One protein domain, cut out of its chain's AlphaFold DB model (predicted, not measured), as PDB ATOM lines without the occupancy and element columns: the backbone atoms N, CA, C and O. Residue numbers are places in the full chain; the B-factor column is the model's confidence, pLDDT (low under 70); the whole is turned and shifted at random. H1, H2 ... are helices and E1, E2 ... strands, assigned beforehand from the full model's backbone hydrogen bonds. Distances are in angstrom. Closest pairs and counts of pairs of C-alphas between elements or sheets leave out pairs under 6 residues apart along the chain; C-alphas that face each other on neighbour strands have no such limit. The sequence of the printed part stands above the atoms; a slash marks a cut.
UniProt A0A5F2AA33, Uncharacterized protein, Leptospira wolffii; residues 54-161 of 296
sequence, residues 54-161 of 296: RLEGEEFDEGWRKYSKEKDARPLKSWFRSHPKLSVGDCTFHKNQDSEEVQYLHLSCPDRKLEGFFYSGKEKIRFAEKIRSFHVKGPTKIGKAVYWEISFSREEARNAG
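What this domain is: This is residues 54 to 161 of the 296 residues of an uncharacterized protein of Leptospira wolffii (UniProt A0A5F2AA33). One strongly twisted sheet of five strands makes the core, with the helical hairpin of H1 and H2 packed on it: H2 lies over the edge strand E4, and H1 only grazes the sheet. The small helix H3 sits near the first residues of E4, and the long link of residues 120 to 132 loops round between E3 and E4. The 108 printed residues hold three named helices and five named strands, along the chain H1 H2 E1 E2 E3 E4 E5 H3; the sheet is mixed, in the order E1 E2 E3 E5 E4, and the class is mixed, helices and strands. The whole is compact, with a radius of gyration of the C-alphas of 13.1 A, and rounded, spanning 33 by 30 by 24 A.

How they stand to each other: Begin with H1, residues 58 to 70, and H2, residues 74 to 82, a hairpin that touches closest at the C-alphas of Gly 63 and Leu 76, 4.4 A apart; they run opposite ways at a tilt of 37 degrees, only just steep. H1 only grazes the sheet with its residues 64 to 68. Next look at E1, residues 92 to 95, E2, residues 103 to 108, and E3, residues 113 to 119, a meander, each strand the antiparallel neighbour of the one before: N 94 and O 106 are 2.9 A apart, N 105 and O 117 2.8 A. E4, residues 133 to 142, bends by 64 degrees at residue 138 and forms a hairpin with E5, residues 145 to 151; N 137 and O 149 are 2.8 A apart. E5 is parallel to E3, with N 148 and O 116 2.8 A apart. H2 lies over E4 and runs along it at 26 degrees on the local plane, fitted to only just 6 C-alphas; its height over the sheet is 9.4 A. Residues 86 to 87 pair antiparallel with residues 133 to 134 of E4. H3, residues 154 to 159, only grazes the sheet with its residues 155 to 157 and is apart from H1 and H2. In H1, H2 and H3 every O i to N i+4 pair is within hydrogen-bond range.

Where its parts are: Find C-alpha 58 at (354.455, 215.191, 302.398), where H1 begins; it runs 16.9 A, and H2 runs 12.8 A. E1 is 10.3 A long, E2 16.0 A and E3 17.5 A. E4, from C-alpha 133 at (361.980, 224.950, 285.732), is 23.8 A long and E5 19.4 A. H3, 8.9 A long, ends at C-alpha 159, (363.330, 226.474, 275.827).

The domain as a whole: The C-alphas of Glu 58 and Glu 100, the two farthest apart, are 36.4 A apart. The printed part has no cut; the link from E3 to E4 is long. Residues 97 to 101 are under 70 in pLDDT, against a mean of 86.5 for the printed part.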
ATOM      1  N   ARG A  54     361.901 220.497 294.221       88.62
ATOM      2  CA  ARG A  54     361.118 219.493 293.484       88.62
ATOM      3  C   ARG A  54     359.664 219.453 293.973       88.62
ATOM      4  O   ARG A  54     359.373 219.811 295.107       88.62
ATOM      5  N   LEU A  55     358.746 219.012 293.113       88.56
ATOM      6  CA  LEU A  55     357.312 218.879 293.417       88.56
ATOM      7  C   LEU A  55     357.011 217.557 294.142       88.56
ATOM      8  O   LEU A  55     356.247 216.718 293.657       88.56
ATOM      9  N   GLU A  56     357.668 217.360 295.276       86.50
ATOM     10  CA  GLU A  56     357.609 216.148 296.089       86.50
ATOM     11  C   GLU A  56     357.660 216.498 297.580       86.50
ATOM     12  O   GLU A  56     358.017 217.615 297.959       86.50
ATOM     13  N   GLY A  57     357.294 215.537 298.423       87.12
ATOM     14  CA  GLY A  57     357.277 215.690 299.874       87.12
ATOM     15  C   GLY A  57     355.864 215.764 300.446       87.12
ATOM     16  O   GLY A  57     354.914 216.170 299.779       87.12
ATOM     17  N   GLU A  58     355.741 215.374 301.713       89.62
ATOM     18  CA  GLU A  58     354.455 215.191 302.398       89.62
ATOM     19  C   GLU A  58     353.594 216.463 302.399       89.62
ATOM     20  O   GLU A  58     352.405 216.410 302.090       89.62
ATOM     21  N   GLU A  59     354.204 217.625 302.657       89.69
ATOM     22  CA  GLU A  59     353.500 218.913 302.674       89.69
ATOM     23  C   GLU A  59     352.957 219.292 301.286       89.69
ATOM     24  O   GLU A  59     351.813 219.748 301.158       89.69
ATOM     25  N   PHE A  60     353.750 219.067 300.231       91.19
ATOM     26  CA  PHE A  60     353.310 219.296 298.856       91.19
ATOM     27  C   PHE A  60     352.176 218.343 298.493       91.19
ATOM     28  O   PHE A  60     351.147 218.777 297.976       91.19
ATOM     29  N   ASP A  61     352.338 217.056 298.792       91.31
ATOM     30  CA  ASP A  61     351.383 216.011 298.443       91.31
ATOM     31  C   ASP A  61     350.036 216.221 299.143       91.31
ATOM     32  O   ASP A  61     348.976 216.113 298.513       91.31
ATOM     33  N   GLU A  62     350.049 216.600 300.423       90.75
ATOM     34  CA  GLU A  62     348.837 216.940 301.160       90.75
ATOM     35  C   GLU A  62     348.185 218.218 300.613       90.75
ATOM     36  O   GLU A  62     346.971 218.245 300.371       90.75
ATOM     37  N   GLY A  63     348.979 219.266 300.368       89.69
ATOM     38  CA  GLY A  63     348.497 220.514 299.782       89.69
ATOM     39  C   GLY A  63     347.873 220.298 298.402       89.69
ATOM     40  O   GLY A  63     346.788 220.812 298.117       89.69
ATOM     41  N   TRP A  64     348.506 219.473 297.569       91.31
ATOM     42  CA  TRP A  64     348.021 219.114 296.243       91.31
ATOM     43  C   TRP A  64     346.749 218.267 296.303       91.31
ATOM     44  O   TRP A  64     345.813 218.486 295.526       91.31
ATOM     45  N   ARG A  65     346.655 217.333 297.256       91.31
ATOM     46  CA  ARG A  65     345.440 216.544 297.506       91.31
ATOM     47  C   ARG A  65     344.262 217.440 297.896       91.31
ATOM     48  O   ARG A  65     343.183 217.291 297.317       91.31
ATOM     49  N   LYS A  66     344.459 218.380 298.828       87.12
ATOM     50  CA  LYS A  66     343.423 219.342 299.256       87.12
ATOM     51  C   LYS A  66     342.994 220.250 298.105       87.12
ATOM     52  O   LYS A  66     341.802 220.410 297.852       87.12
ATOM     53  N   TYR A  67     343.943 220.755 297.325       88.81
ATOM     54  CA  TYR A  67     343.643 221.554 296.138       88.81
ATOM     55  C   TYR A  67     342.839 220.767 295.085       88.81
ATOM     56  O   TYR A  67     341.806 221.232 294.603       88.81
ATOM     57  N   SER A  68     343.275 219.555 294.741       85.44
ATOM     58  CA  SER A  68     342.664 218.769 293.662       85.44
ATOM     59  C   SER A  68     341.284 218.211 294.033       85.44
ATOM     60  O   SER A  68     340.353 218.320 293.224       85.44
ATOM     61  N   LYS A  69     341.130 217.665 295.249       85.75
ATOM     62  CA  LYS A  69     339.900 217.000 295.713       85.75
ATOM     63  C   LYS A  69     338.941 217.935 296.446       85.75
ATOM     64  O   LYS A  69     337.749 217.915 296.164       85.75
ATOM     65  N   GLU A  70     339.456 218.758 297.354       82.56
ATOM     66  CA  GLU A  70     338.650 219.601 298.256       82.56
ATOM     67  C   GLU A  70     338.519 221.047 297.744       82.56
ATOM     68  O   GLU A  70     337.759 221.837 298.297       82.56
ATOM     69  N   LYS A  71     339.232 221.395 296.660       81.31
ATOM     70  CA  LYS A  71     339.289 222.744 296.068       81.31
ATOM     71  C   LYS A  71     339.828 223.817 297.021       81.31
ATOM     72  O   LYS A  71     339.628 225.008 296.783       81.31
ATOM     73  N   ASP A  72     340.573 223.412 298.051       79.19
ATOM     74  CA  ASP A  72     341.263 224.327 298.958       79.19
ATOM     75  C   ASP A  72     342.702 224.577 298.493       79.19
ATOM     76  O   ASP A  72     343.589 223.737 298.637       79.19
ATOM     77  N   ALA A  73     342.937 225.761 297.929       84.00
ATOM     78  CA  ALA A  73     344.249 226.172 297.442       84.00
ATOM     79  C   ALA A  73     345.159 226.766 298.536       84.00
ATOM     80  O   ALA A  73     346.325 227.041 298.255       84.00
ATOM     81  N   ARG A  74     344.669 227.014 299.762       81.06
ATOM     82  CA  ARG A  74     345.429 227.741 300.804       81.06
ATOM     83  C   ARG A  74     346.704 227.015 301.256       81.06
ATOM     84  O   ARG A  74     347.737 227.685 301.296       81.06
ATOM     85  N   PRO A  75     346.691 225.697 301.544       82.69
ATOM     86  CA  PRO A  75     347.897 224.994 301.989       82.69
ATOM     87  C   PRO A  75     348.969 224.985 300.896       82.69
ATOM     88  O   PRO A  75     350.109 225.381 301.117       82.69
ATOM     89  N   LEU A  76     348.557 224.667 299.668       86.69
ATOM     90  CA  LEU A  76     349.443 224.637 298.511       86.69
ATOM     91  C   LEU A  76     349.981 226.034 298.143       86.69
ATOM     92  O   LEU A  76     351.130 226.172 297.731       86.69
ATOM     93  N   LYS A  77     349.190 227.098 298.360       87.06
ATOM     94  CA  LYS A  77     349.647 228.492 298.222       87.06
ATOM     95  C   LYS A  77     350.791 228.801 299.183       87.06
ATOM     96  O   LYS A  77     351.720 229.501 298.791       87.06
ATOM     97  N   SER A  78     350.699 228.332 300.428       86.06
ATOM     98  CA  SER A  78     351.758 228.516 301.425       86.06
ATOM     99  C   SER A  78     353.042 227.826 300.975       86.06
ATOM    100  O   SER A  78     354.090 228.465 300.926       86.06
ATOM    101  N   TRP A  79     352.929 226.578 300.518       90.12
ATOM    102  CA  TRP A  79     354.066 225.802 300.034       90.12
ATOM    103  C   TRP A  79     354.762 226.447 298.825       90.12
ATOM    104  O   TRP A  79     355.985 226.565 298.795       90.12
ATOM    105  N   PHE A  80     354.006 226.949 297.840       88.38
ATOM    106  CA  PHE A  80     354.599 227.655 296.696       88.38
ATOM    107  C   PHE A  80     355.268 228.985 297.076       88.38
ATOM    108  O   PHE A  80     356.174 229.435 296.378       88.38
ATOM    109  N   ARG A  81     354.845 229.628 298.173       86.31
ATOM    110  CA  ARG A  81     355.486 230.855 298.673       86.31
ATOM    111  C   ARG A  81     356.827 230.572 299.341       86.31
ATOM    112  O   ARG A  81     357.749 231.361 299.158       86.31
ATOM    113  N   SER A  82     356.939 229.475 300.089       85.19
ATOM    114  CA  SER A  82     358.211 229.056 300.690       85.19
ATOM    115  C   SER A  82     359.178 228.457 299.665       85.19
ATOM    116  O   SER A  82     360.385 228.489 299.885       85.19
ATOM    117  N   HIS A  83     358.670 227.987 298.519       86.75
ATOM    118  CA  HIS A  83     359.453 227.367 297.446       86.75
ATOM    119  C   HIS A  83     359.269 228.103 296.102       86.75
ATOM    120  O   HIS A  83     358.634 227.590 295.178       86.75
ATOM    121  N   PRO A  84     359.821 229.323 295.949       81.38
ATOM    122  CA  PRO A  84     359.559 230.177 294.785       81.38
ATOM    123  C   PRO A  84     360.213 229.689 293.482       81.38
ATOM    124  O   PRO A  84     359.873 230.172 292.401       81.38
ATOM    125  N   LYS A  85     361.186 228.779 293.569       85.25
ATOM    126  CA  LYS A  85     361.958 228.234 292.449       85.25
ATOM    127  C   LYS A  85     361.674 226.743 292.332       85.25
ATOM    128  O   LYS A  85     362.146 225.974 293.166       85.25
ATOM    129  N   LEU A  86     360.930 226.338 291.306       91.00
ATOM    130  CA  LEU A  86     360.491 224.952 291.147       91.00
ATOM    131  C   LEU A  86     361.216 224.269 289.992       91.00
ATOM    132  O   LEU A  86     361.347 224.834 288.905       91.00
ATOM    133  N   SER A  87     361.657 223.040 290.232       92.31
ATOM    134  CA  SER A  87     362.125 222.116 289.206       92.31
ATOM    135  C   SER A  87     360.986 221.193 288.790       92.31
ATOM    136  O   SER A  87     360.231 220.699 289.627       92.31
ATOM    137  N   VAL A  88     360.892 220.936 287.487       90.06
ATOM    138  CA  VAL A  88     359.956 219.957 286.924       90.06
ATOM    139  C   VAL A  88     360.369 218.518 287.278       90.06
ATOM    140  O   VAL A  88     359.505 217.650 287.372       90.06
ATOM    141  N   GLY A  89     361.660 218.268 287.535       88.94
ATOM    142  CA  GLY A  89     362.177 216.935 287.861       88.94
ATOM    143  C   GLY A  89     361.878 215.913 286.761       88.94
ATOM    144  O   GLY A  89     362.063 216.204 285.579       88.94
ATOM    145  N   ASP A  90     361.371 214.747 287.167       88.94
ATOM    146  CA  ASP A  90     361.010 213.634 286.273       88.94
ATOM    147  C   ASP A  90     359.627 213.799 285.617       88.94
ATOM    148  O   ASP A  90     359.152 212.920 284.898       88.94
ATOM    149  N   CYS A  91     358.949 214.922 285.865       91.25
ATOM    150  CA  CYS A  91     357.678 215.229 285.230       91.25
ATOM    151  C   CYS A  91     357.879 215.869 283.843       91.25
ATOM    152  O   CYS A  91     358.969 216.279 283.454       91.25
ATOM    153  N   THR A  92     356.806 215.987 283.064       93.75
ATOM    154  CA  THR A  92     356.810 216.697 281.775       93.75
ATOM    155  C   THR A  92     355.554 217.546 281.632       93.75
ATOM    156  O   THR A  92     354.452 217.094 281.942       93.75
ATOM    157  N   PHE A  93     355.708 218.793 281.178       93.94
ATOM    158  CA  PHE A  93     354.571 219.671 280.910       93.94
ATOM    159  C   PHE A  93     353.891 219.310 279.589       93.94
ATOM    160  O   PHE A  93     354.533 219.166 278.550       93.94
ATOM    161  N   HIS A  94     352.565 219.279 279.620       92.25
ATOM    162  CA  HIS A  94     351.714 219.090 278.455       92.25
ATOM    163  C   HIS A  94     350.606 220.141 278.436       92.25
ATOM    164  O   HIS A  94     350.147 220.610 279.480       92.25
ATOM    165  N   LYS A  95     350.159 220.500 277.233       88.75
ATOM    166  CA  LYS A  95     349.048 221.436 277.030       88.75
ATOM    167  C   LYS A  95     347.720 220.700 277.157       88.75
ATOM    168  O   LYS A  95     347.552 219.611 276.613       88.75
ATOM    169  N   ASN A  96     346.778 221.316 277.856       78.12
ATOM    170  CA  ASN A  96     345.360 220.995 277.733       78.12
ATOM    171  C   ASN A  96     344.809 221.772 276.526       78.12
ATOM    172  O   ASN A  96     345.394 222.788 276.160       78.12
ATOM    173  N   GLN A  97     343.735 221.284 275.893       65.56
ATOM    174  CA  GLN A  97     343.164 221.851 274.657       65.56
ATOM    175  C   GLN A  97     343.198 223.390 274.603       65.56
ATOM    176  O   GLN A  97     342.861 224.067 275.576       65.56
ATOM    177  N   ASP A  98     343.620 223.916 273.451       56.47
ATOM    178  CA  ASP A  98     343.896 225.336 273.257       56.47
ATOM    179  C   ASP A  98     342.621 226.184 273.384       56.47
ATOM    180  O   ASP A  98     341.682 226.035 272.605       56.47
ATOM    181  N   SER A  99     342.618 227.124 274.334       57.16
ATOM    182  CA  SER A  99     341.735 228.294 274.274       57.16
ATOM    183  C   SER A  99     342.465 229.451 273.578       57.16
ATOM    184  O   SER A  99     343.699 229.458 273.494       57.16
ATOM    185  N   GLU A 100     341.725 230.413 273.019       55.66
ATOM    186  CA  GLU A 100     342.319 231.507 272.235       55.66
ATOM    187  C   GLU A 100     343.200 232.443 273.081       55.66
ATOM    188  O   GLU A 100     344.212 232.924 272.574       55.66
ATOM    189  N   GLU A 101     342.898 232.602 274.375       62.72
ATOM    190  CA  GLU A 101     343.567 233.572 275.259       62.72
ATOM    191  C   GLU A 101     344.418 232.944 276.376       62.72
ATOM    192  O   GLU A 101     345.384 233.557 276.825       62.72
ATOM    193  N   VAL A 102     344.102 231.723 276.834       73.00
ATOM    194  CA  VAL A 102     344.763 231.088 277.991       73.00
ATOM    195  C   VAL A 102     345.271 229.688 277.651       73.00
ATOM    196  O   VAL A 102     344.530 228.841 277.146       73.00
ATOM    197  N   GLN A 103     346.537 229.414 277.977       85.50
ATOM    198  CA  GLN A 103     347.135 228.095 277.782       85.50
ATOM    199  C   GLN A 103     347.119 227.298 279.078       85.50
ATOM    200  O   GLN A 103     347.936 227.519 279.973       85.50
ATOM    201  N   TYR A 104     346.194 226.351 279.171       89.88
ATOM    202  CA  TYR A 104     346.126 225.426 280.292       89.88
ATOM    203  C   TYR A 104     347.167 224.321 280.138       89.88
ATOM    204  O   TYR A 104     347.389 223.797 279.047       89.88
ATOM    205  N   LEU A 105     347.797 223.953 281.245       91.75
ATOM    206  CA  LEU A 105     348.893 223.000 281.295       91.75
ATOM    207  C   LEU A 105     348.653 221.981 282.411       91.75
ATOM    208  O   LEU A 105     347.978 222.250 283.412       91.75
ATOM    209  N   HIS A 106     349.250 220.809 282.252       93.25
ATOM    210  CA  HIS A 106     349.398 219.828 283.317       93.25
ATOM    211  C   HIS A 106     350.812 219.258 283.310       93.25
ATOM    212  O   HIS A 106     351.464 219.225 282.267       93.25
ATOM    213  N   LEU A 107     351.267 218.785 284.466       93.88
ATOM    214  CA  LEU A 107     352.471 217.969 284.568       93.88
ATOM    215  C   LEU A 107     352.077 216.496 284.576       93.88
ATOM    216  O   LEU A 107     351.235 216.081 285.372       93.88
ATOM    217  N   SER A 108     352.689 215.716 283.695       94.56
ATOM    218  CA  SER A 108     352.655 214.259 283.751       94.56
ATOM    219  C   SER A 108     353.920 213.786 284.454       94.56
ATOM    220  O   SER A 108     355.012 213.982 283.934       94.56
ATOM    221  N   CYS A 109     353.775 213.223 285.645       91.50
ATOM    222  CA  CYS A 109     354.846 212.609 286.427       91.50
ATOM    223  C   CYS A 109     354.698 211.074 286.376       91.50
ATOM    224  O   CYS A 109     353.610 210.608 286.026       91.50
ATOM    225  N   PRO A 110     355.723 210.285 286.752       89.38
ATOM    226  CA  PRO A 110     355.660 208.818 286.703       89.38
ATOM    227  C   PRO A 110     354.421 208.216 287.386       89.38
ATOM    228  O   PRO A 110     353.750 207.369 286.801       89.38
ATOM    229  N   ASP A 111     354.058 208.726 288.566       88.06
ATOM    230  CA  ASP A 111     352.979 208.150 289.388       88.06
ATOM    231  C   ASP A 111     351.677 208.959 289.375       88.06
ATOM    232  O   ASP A 111     350.667 208.555 289.956       88.06
ATOM    233  N   ARG A 112     351.686 210.158 288.780       88.31
ATOM    234  CA  ARG A 112     350.570 211.101 288.914       88.31
ATOM    235  C   ARG A 112     350.532 212.161 287.835       88.31
ATOM    236  O   ARG A 112     351.547 212.571 287.284       88.31
ATOM    237  N   LYS A 113     349.335 212.699 287.633       91.56
ATOM    238  CA  LYS A 113     349.093 213.873 286.801       91.56
ATOM    239  C   LYS A 113     348.738 215.066 287.685       91.56
ATOM    240  O   LYS A 113     347.783 215.004 288.460       91.56
ATOM    241  N   LEU A 114     349.493 216.154 287.572       92.00
ATOM    242  CA  LEU A 114     349.257 217.400 288.300       92.00
ATOM    243  C   LEU A 114     348.580 218.404 287.364       92.00
ATOM    244  O   LEU A 114     349.216 219.021 286.509       92.00
ATOM    245  N   GLU A 115     347.266 218.543 287.505       90.75
ATOM    246  CA  GLU A 115     346.457 219.442 286.683       90.75
ATOM    247  C   GLU A 115     346.253 220.822 287.317       90.75
ATOM    248  O   GLU A 115     346.329 221.008 288.532       90.75
ATOM    249  N   GLY A 116     345.892 221.789 286.477       88.50
ATOM    250  CA  GLY A 116     345.445 223.101 286.932       88.50
ATOM    251  C   GLY A 116     346.535 224.165 286.924       88.50
ATOM    252  O   GLY A 116     346.437 225.122 287.681       88.50
ATOM    253  N   PHE A 117     347.541 224.026 286.063       92.06
ATOM    254  CA  PHE A 117     348.455 225.115 285.734       92.06
ATOM    255  C   PHE A 117     347.935 225.879 284.517       92.06
ATOM    256  O   PHE A 117     347.258 225.311 283.657       92.06
ATOM    257  N   PHE A 118     348.261 227.163 284.417       91.00
ATOM    258  CA  PHE A 118     348.032 227.920 283.193       91.00
ATOM    259  C   PHE A 118     349.093 228.994 282.975       91.00
ATOM    260  O   PHE A 118     349.703 229.502 283.917       91.00
ATOM    261  N   TYR A 119     349.279 229.352 281.710       89.44
ATOM    262  CA  TYR A 119     350.144 230.432 281.271       89.44
ATOM    263  C   TYR A 119     349.320 231.500 280.539       89.44
ATOM    264  O   TYR A 119     348.513 231.190 279.662       89.44
ATOM    265  N   SER A 120     349.526 232.756 280.937       85.25
ATOM    266  CA  SER A 120     348.768 233.947 280.517       85.25
ATOM    267  C   SER A 120     349.568 234.895 279.611       85.25
ATOM    268  O   SER A 120     349.187 236.048 279.413       85.25
ATOM    269  N   GLY A 121     350.735 234.469 279.117       81.75
ATOM    270  CA  GLY A 121     351.556 235.321 278.260       81.75
ATOM    271  C   GLY A 121     350.979 235.467 276.852       81.75
ATOM    272  O   GLY A 121     350.287 234.587 276.355       81.75
ATOM    273  N   LYS A 122     351.326 236.578 276.189       79.19
ATOM    274  CA  LYS A 122     350.872 236.904 274.824       79.19
ATOM    275  C   LYS A 122     351.274 235.857 273.781       79.19
ATOM    276  O   LYS A 122     350.576 235.659 272.794       79.19
ATOM    277  N   GLU A 123     352.431 235.232 273.971       83.81
ATOM    278  CA  GLU A 123     352.940 234.204 273.070       83.81
ATOM    279  C   GLU A 123     352.541 232.815 273.535       83.81
ATOM    280  O   GLU A 123     352.641 232.499 274.714       83.81
ATOM    281  N   LYS A 124     352.175 231.946 272.596       86.69
ATOM    282  CA  LYS A 124     351.863 230.559 272.920       86.69
ATOM    283  C   LYS A 124     353.138 229.752 273.159       86.69
ATOM    284  O   LYS A 124     354.003 229.691 272.286       86.69
ATOM    285  N   ILE A 125     353.211 229.052 274.292       89.44
ATOM    286  CA  ILE A 125     354.198 227.998 274.560       89.44
ATOM    287  C   ILE A 125     354.139 227.013 273.400       89.44
ATOM    288  O   ILE A 125     353.061 226.495 273.089       89.44
ATOM    289  N   ARG A 126     355.276 226.754 272.753       89.31
ATOM    290  CA  ARG A 126     355.376 225.819 271.623       89.31
ATOM    291  C   ARG A 126     355.814 224.447 272.108       89.31
ATOM    292  O   ARG A 126     355.126 223.479 271.798       89.31
ATOM    293  N   PHE A 127     356.852 224.415 272.940       91.69
ATOM    294  CA  PHE A 127     357.533 223.212 273.415       91.69
ATOM    295  C   PHE A 127     357.358 223.075 274.932       91.69
ATOM    296  O   PHE A 127     358.251 223.415 275.707       91.69
ATOM    297  N   ALA A 128     356.171 222.653 275.371       92.00
ATOM    298  CA  ALA A 128     355.876 222.535 276.803       92.00
ATOM    299  C   ALA A 128     356.782 221.481 277.469       92.00
ATOM    300  O   ALA A 128     357.287 221.687 278.566       92.00
ATOM    301  N   GLU A 129     357.085 220.409 276.747       92.38
ATOM    302  CA  GLU A 129     357.929 219.293 277.163       92.38
ATOM    303  C   GLU A 129     359.393 219.670 277.436       92.38
ATOM    304  O   GLU A 129     360.114 218.927 278.099       92.38
ATOM    305  N   LYS A 130     359.847 220.824 276.932       92.69
ATOM    306  CA  LYS A 130     361.218 221.311 277.130       92.69
ATOM    307  C   LYS A 130     361.390 222.145 278.395       92.69
ATOM    308  O   LYS A 130     362.522 222.494 278.715       92.69
ATOM    309  N   ILE A 131     360.298 222.451 279.093       92.50
ATOM    310  CA  ILE A 131     360.316 223.246 280.318       92.50
ATOM    311  C   ILE A 131     360.921 222.412 281.453       92.50
ATOM    312  O   ILE A 131     360.387 221.357 281.797       92.50
ATOM    313  N   ARG A 132     362.018 222.883 282.053       92.00
ATOM    314  CA  ARG A 132     362.719 222.202 283.162       92.00
ATOM    315  C   ARG A 132     362.534 222.870 284.520       92.00
ATOM    316  O   ARG A 132     362.648 222.208 285.553       92.00
ATOM    317  N   SER A 133     362.217 224.157 284.530       92.75
ATOM    318  CA  SER A 133     361.980 224.950 285.732       92.75
ATOM    319  C   SER A 133     360.811 225.912 285.545       92.75
ATOM    320  O   SER A 133     360.425 226.231 284.424       92.75
ATOM    321  N   PHE A 134     360.194 226.364 286.633       93.00
ATOM    322  CA  PHE A 134     359.134 227.368 286.571       93.00
ATOM    323  C   PHE A 134     358.928 228.060 287.922       93.00
ATOM    324  O   PHE A 134     359.436 227.637 288.961       93.00
ATOM    325  N   HIS A 135     358.158 229.142 287.895       91.06
ATOM    326  CA  HIS A 135     357.701 229.875 289.068       91.06
ATOM    327  C   HIS A 135     356.179 229.917 289.080       91.06
ATOM    328  O   HIS A 135     355.555 230.127 288.037       91.06
ATOM    329  N   VAL A 136     355.579 229.800 290.260       88.94
ATOM    330  CA  VAL A 136     354.141 230.009 290.452       88.94
ATOM    331  C   VAL A 136     353.914 231.453 290.890       88.94
ATOM    332  O   VAL A 136     354.409 231.870 291.934       88.94
ATOM    333  N   LYS A 137     353.160 232.232 290.105       85.81
ATOM    334  CA  LYS A 137     352.776 233.603 290.490       85.81
ATOM    335  C   LYS A 137     351.728 233.591 291.599       85.81
ATOM    336  O   LYS A 137     351.768 234.417 292.506       85.81
ATOM    337  N   GLY A 138     350.790 232.651 291.524       83.88
ATOM    338  CA  GLY A 138     349.753 232.476 292.530       83.88
ATOM    339  C   GLY A 138     348.510 231.766 291.998       83.88
ATOM    340  O   GLY A 138     348.452 231.402 290.821       83.88
ATOM    341  N   PRO A 139     347.520 231.549 292.880       85.56
ATOM    342  CA  PRO A 139     346.240 230.991 292.491       85.56
ATOM    343  C   PRO A 139     345.361 232.077 291.863       85.56
ATOM    344  O   PRO A 139     345.153 233.135 292.457       85.56
ATOM    345  N   THR A 140     344.784 231.774 290.707       82.69
ATOM    346  CA  THR A 140     343.868 232.638 289.962       82.69
ATOM    347  C   THR A 140     342.553 231.905 289.756       82.69
ATOM    348  O   THR A 140     342.521 230.743 289.347       82.69
ATOM    349  N   LYS A 141     341.440 232.576 290.050       81.69
ATOM    350  CA  LYS A 141     340.107 232.020 289.826       81.69
ATOM    351  C   LYS A 141     339.699 232.261 288.374       81.69
ATOM    352  O   LYS A 141     339.541 233.409 287.973       81.69
ATOM    353  N   ILE A 142     339.498 231.187 287.613       77.06
ATOM    354  CA  ILE A 142     339.002 231.236 286.234       77.06
ATOM    355  C   ILE A 142     337.685 230.461 286.189       77.06
ATOM    356  O   ILE A 142     337.631 229.245 286.393       77.06
ATOM    357  N   GLY A 143     336.583 231.189 285.999       78.00
ATOM    358  CA  GLY A 143     335.234 230.637 286.120       78.00
ATOM    359  C   GLY A 143     334.960 230.089 287.527       78.00
ATOM    360  O   GLY A 143     334.997 230.819 288.521       78.00
ATOM    361  N   LYS A 144     334.654 228.788 287.611       76.44
ATOM    362  CA  LYS A 144     334.352 228.088 288.876       76.44
ATOM    363  C   LYS A 144     335.561 227.373 289.489       76.44
ATOM    364  O   LYS A 144     335.437 226.848 290.591       76.44
ATOM    365  N   ALA A 145     336.701 227.345 288.802       77.56
ATOM    366  CA  ALA A 145     337.894 226.637 289.246       77.56
ATOM    367  C   ALA A 145     339.030 227.613 289.584       77.56
ATOM    368  O   ALA A 145     339.089 228.741 289.094       77.56
ATOM    369  N   VAL A 146     339.918 227.174 290.471       83.00
ATOM    370  CA  VAL A 146     341.157 227.876 290.812       83.00
ATOM    371  C   VAL A 146     342.285 227.185 290.063       83.00
ATOM    372  O   VAL A 146     342.352 225.961 290.092       83.00
ATOM    373  N   TYR A 147     343.136 227.963 289.406       86.81
ATOM    374  CA  TYR A 147     344.295 227.497 288.650       86.81
ATOM    375  C   TYR A 147     345.560 228.196 289.143       86.81
ATOM    376  O   TYR A 147     345.498 229.292 289.696       86.81
ATOM    377  N   TRP A 148     346.717 227.593 288.910       90.44
ATOM    378  CA  TRP A 148     348.023 228.143 289.251       90.44
ATOM    379  C   TRP A 148     348.644 228.825 288.041       90.44
ATOM    380  O   TRP A 148     348.979 228.168 287.053       90.44
ATOM    381  N   GLU A 149     348.799 230.146 288.115       90.81
ATOM    382  CA  GLU A 149     349.467 230.899 287.058       90.81
ATOM    383  C   GLU A 149     350.974 230.676 287.145       90.81
ATOM    384  O   GLU A 149     351.580 230.924 288.193       90.81
ATOM    385  N   ILE A 150     351.585 230.242 286.042       91.75
ATOM    386  CA  ILE A 150     353.023 229.985 285.981       91.75
ATOM    387  C   ILE A 150     353.773 231.032 285.158       91.75
ATOM    388  O   ILE A 150     353.227 231.718 284.292       91.75
ATOM    389  N   SER A 151     355.062 231.162 285.449       90.25
ATOM    390  CA  SER A 151     356.009 231.978 284.692       90.25
ATOM    391  C   SER A 151     357.371 231.304 284.623       90.25
ATOM    392  O   SER A 151     357.677 230.413 285.414       90.25
ATOM    393  N   PHE A 152     358.185 231.740 283.669       89.31
ATOM    394  CA  PHE A 152     359.471 231.134 283.347       89.31
ATOM    395  C   PHE A 152     360.583 232.177 283.445       89.31
ATOM    396  O   PHE A 152     360.341 233.370 283.230       89.31
ATOM    397  N   SER A 153     361.806 231.727 283.735       88.56
ATOM    398  CA  SER A 153     363.005 232.543 283.522       88.56
ATOM    399  C   SER A 153     363.182 232.847 282.027       88.56
ATOM    400  O   SER A 153     362.493 232.283 281.172       88.56
ATOM    401  N   ARG A 154     364.105 233.748 281.674       86.12
ATOM    402  CA  ARG A 154     364.355 234.084 280.264       86.12
ATOM    403  C   ARG A 154     364.865 232.868 279.490       86.12
ATOM    404  O   ARG A 154     364.453 232.650 278.354       86.12
ATOM    405  N   GLU A 155     365.766 232.111 280.095       87.56
ATOM    406  CA  GLU A 155     366.381 230.918 279.518       87.56
ATOM    407  C   GLU A 155     365.312 229.853 279.283       87.56
ATOM    408  O   GLU A 155     365.187 229.311 278.187       87.56
ATOM    409  N   GLU A 156     364.461 229.643 280.280       90.25
ATOM    410  CA  GLU A 156     363.390 228.662 280.207       90.25
ATOM    411  C   GLU A 156     362.282 229.071 279.228       90.25
ATOM    412  O   GLU A 156     361.756 228.240 278.490       90.25
ATOM    413  N   ALA A 157     361.972 230.366 279.129       89.81
ATOM    414  CA  ALA A 157     361.049 230.872 278.120       89.81
ATOM    415  C   ALA A 157     361.538 230.544 276.696       89.81
ATOM    416  O   ALA A 157     360.742 230.117 275.860       89.81
ATOM    417  N   ARG A 158     362.849 230.663 276.429       89.88
ATOM    418  CA  ARG A 158     363.434 230.252 275.137       89.88
ATOM    419  C   ARG A 158     363.273 228.753 274.900       89.88
ATOM    420  O   ARG A 158     362.881 228.362 273.801       89.88
ATOM    421  N   ASN A 159     363.516 227.927 275.918       90.81
ATOM    422  CA  ASN A 159     363.330 226.474 275.827       90.81
ATOM    423  C   ASN A 159     361.877 226.107 275.501       90.81
ATOM    424  O   ASN A 159     361.634 225.257 274.643       90.81
ATOM    425  N   ALA A 160     360.919 226.818 276.101       89.44
ATOM    426  CA  ALA A 160     359.486 226.683 275.847       89.44
ATOM    427  C   ALA A 160     359.054 227.139 274.433       89.44
ATOM    428  O   ALA A 160     357.883 227.010 274.053       89.44
ATOM    429  N   GLY A 161     359.982 227.676 273.632       88.06
ATOM    430  CA  GLY A 161     359.726 228.217 272.297       88.06
ATOM    431  C   GLY A 161     359.043 229.581 272.308       88.06
ATOM    432  O   GLY A 161     358.476 229.979 271.288       88.06
TER     433      GLY A 161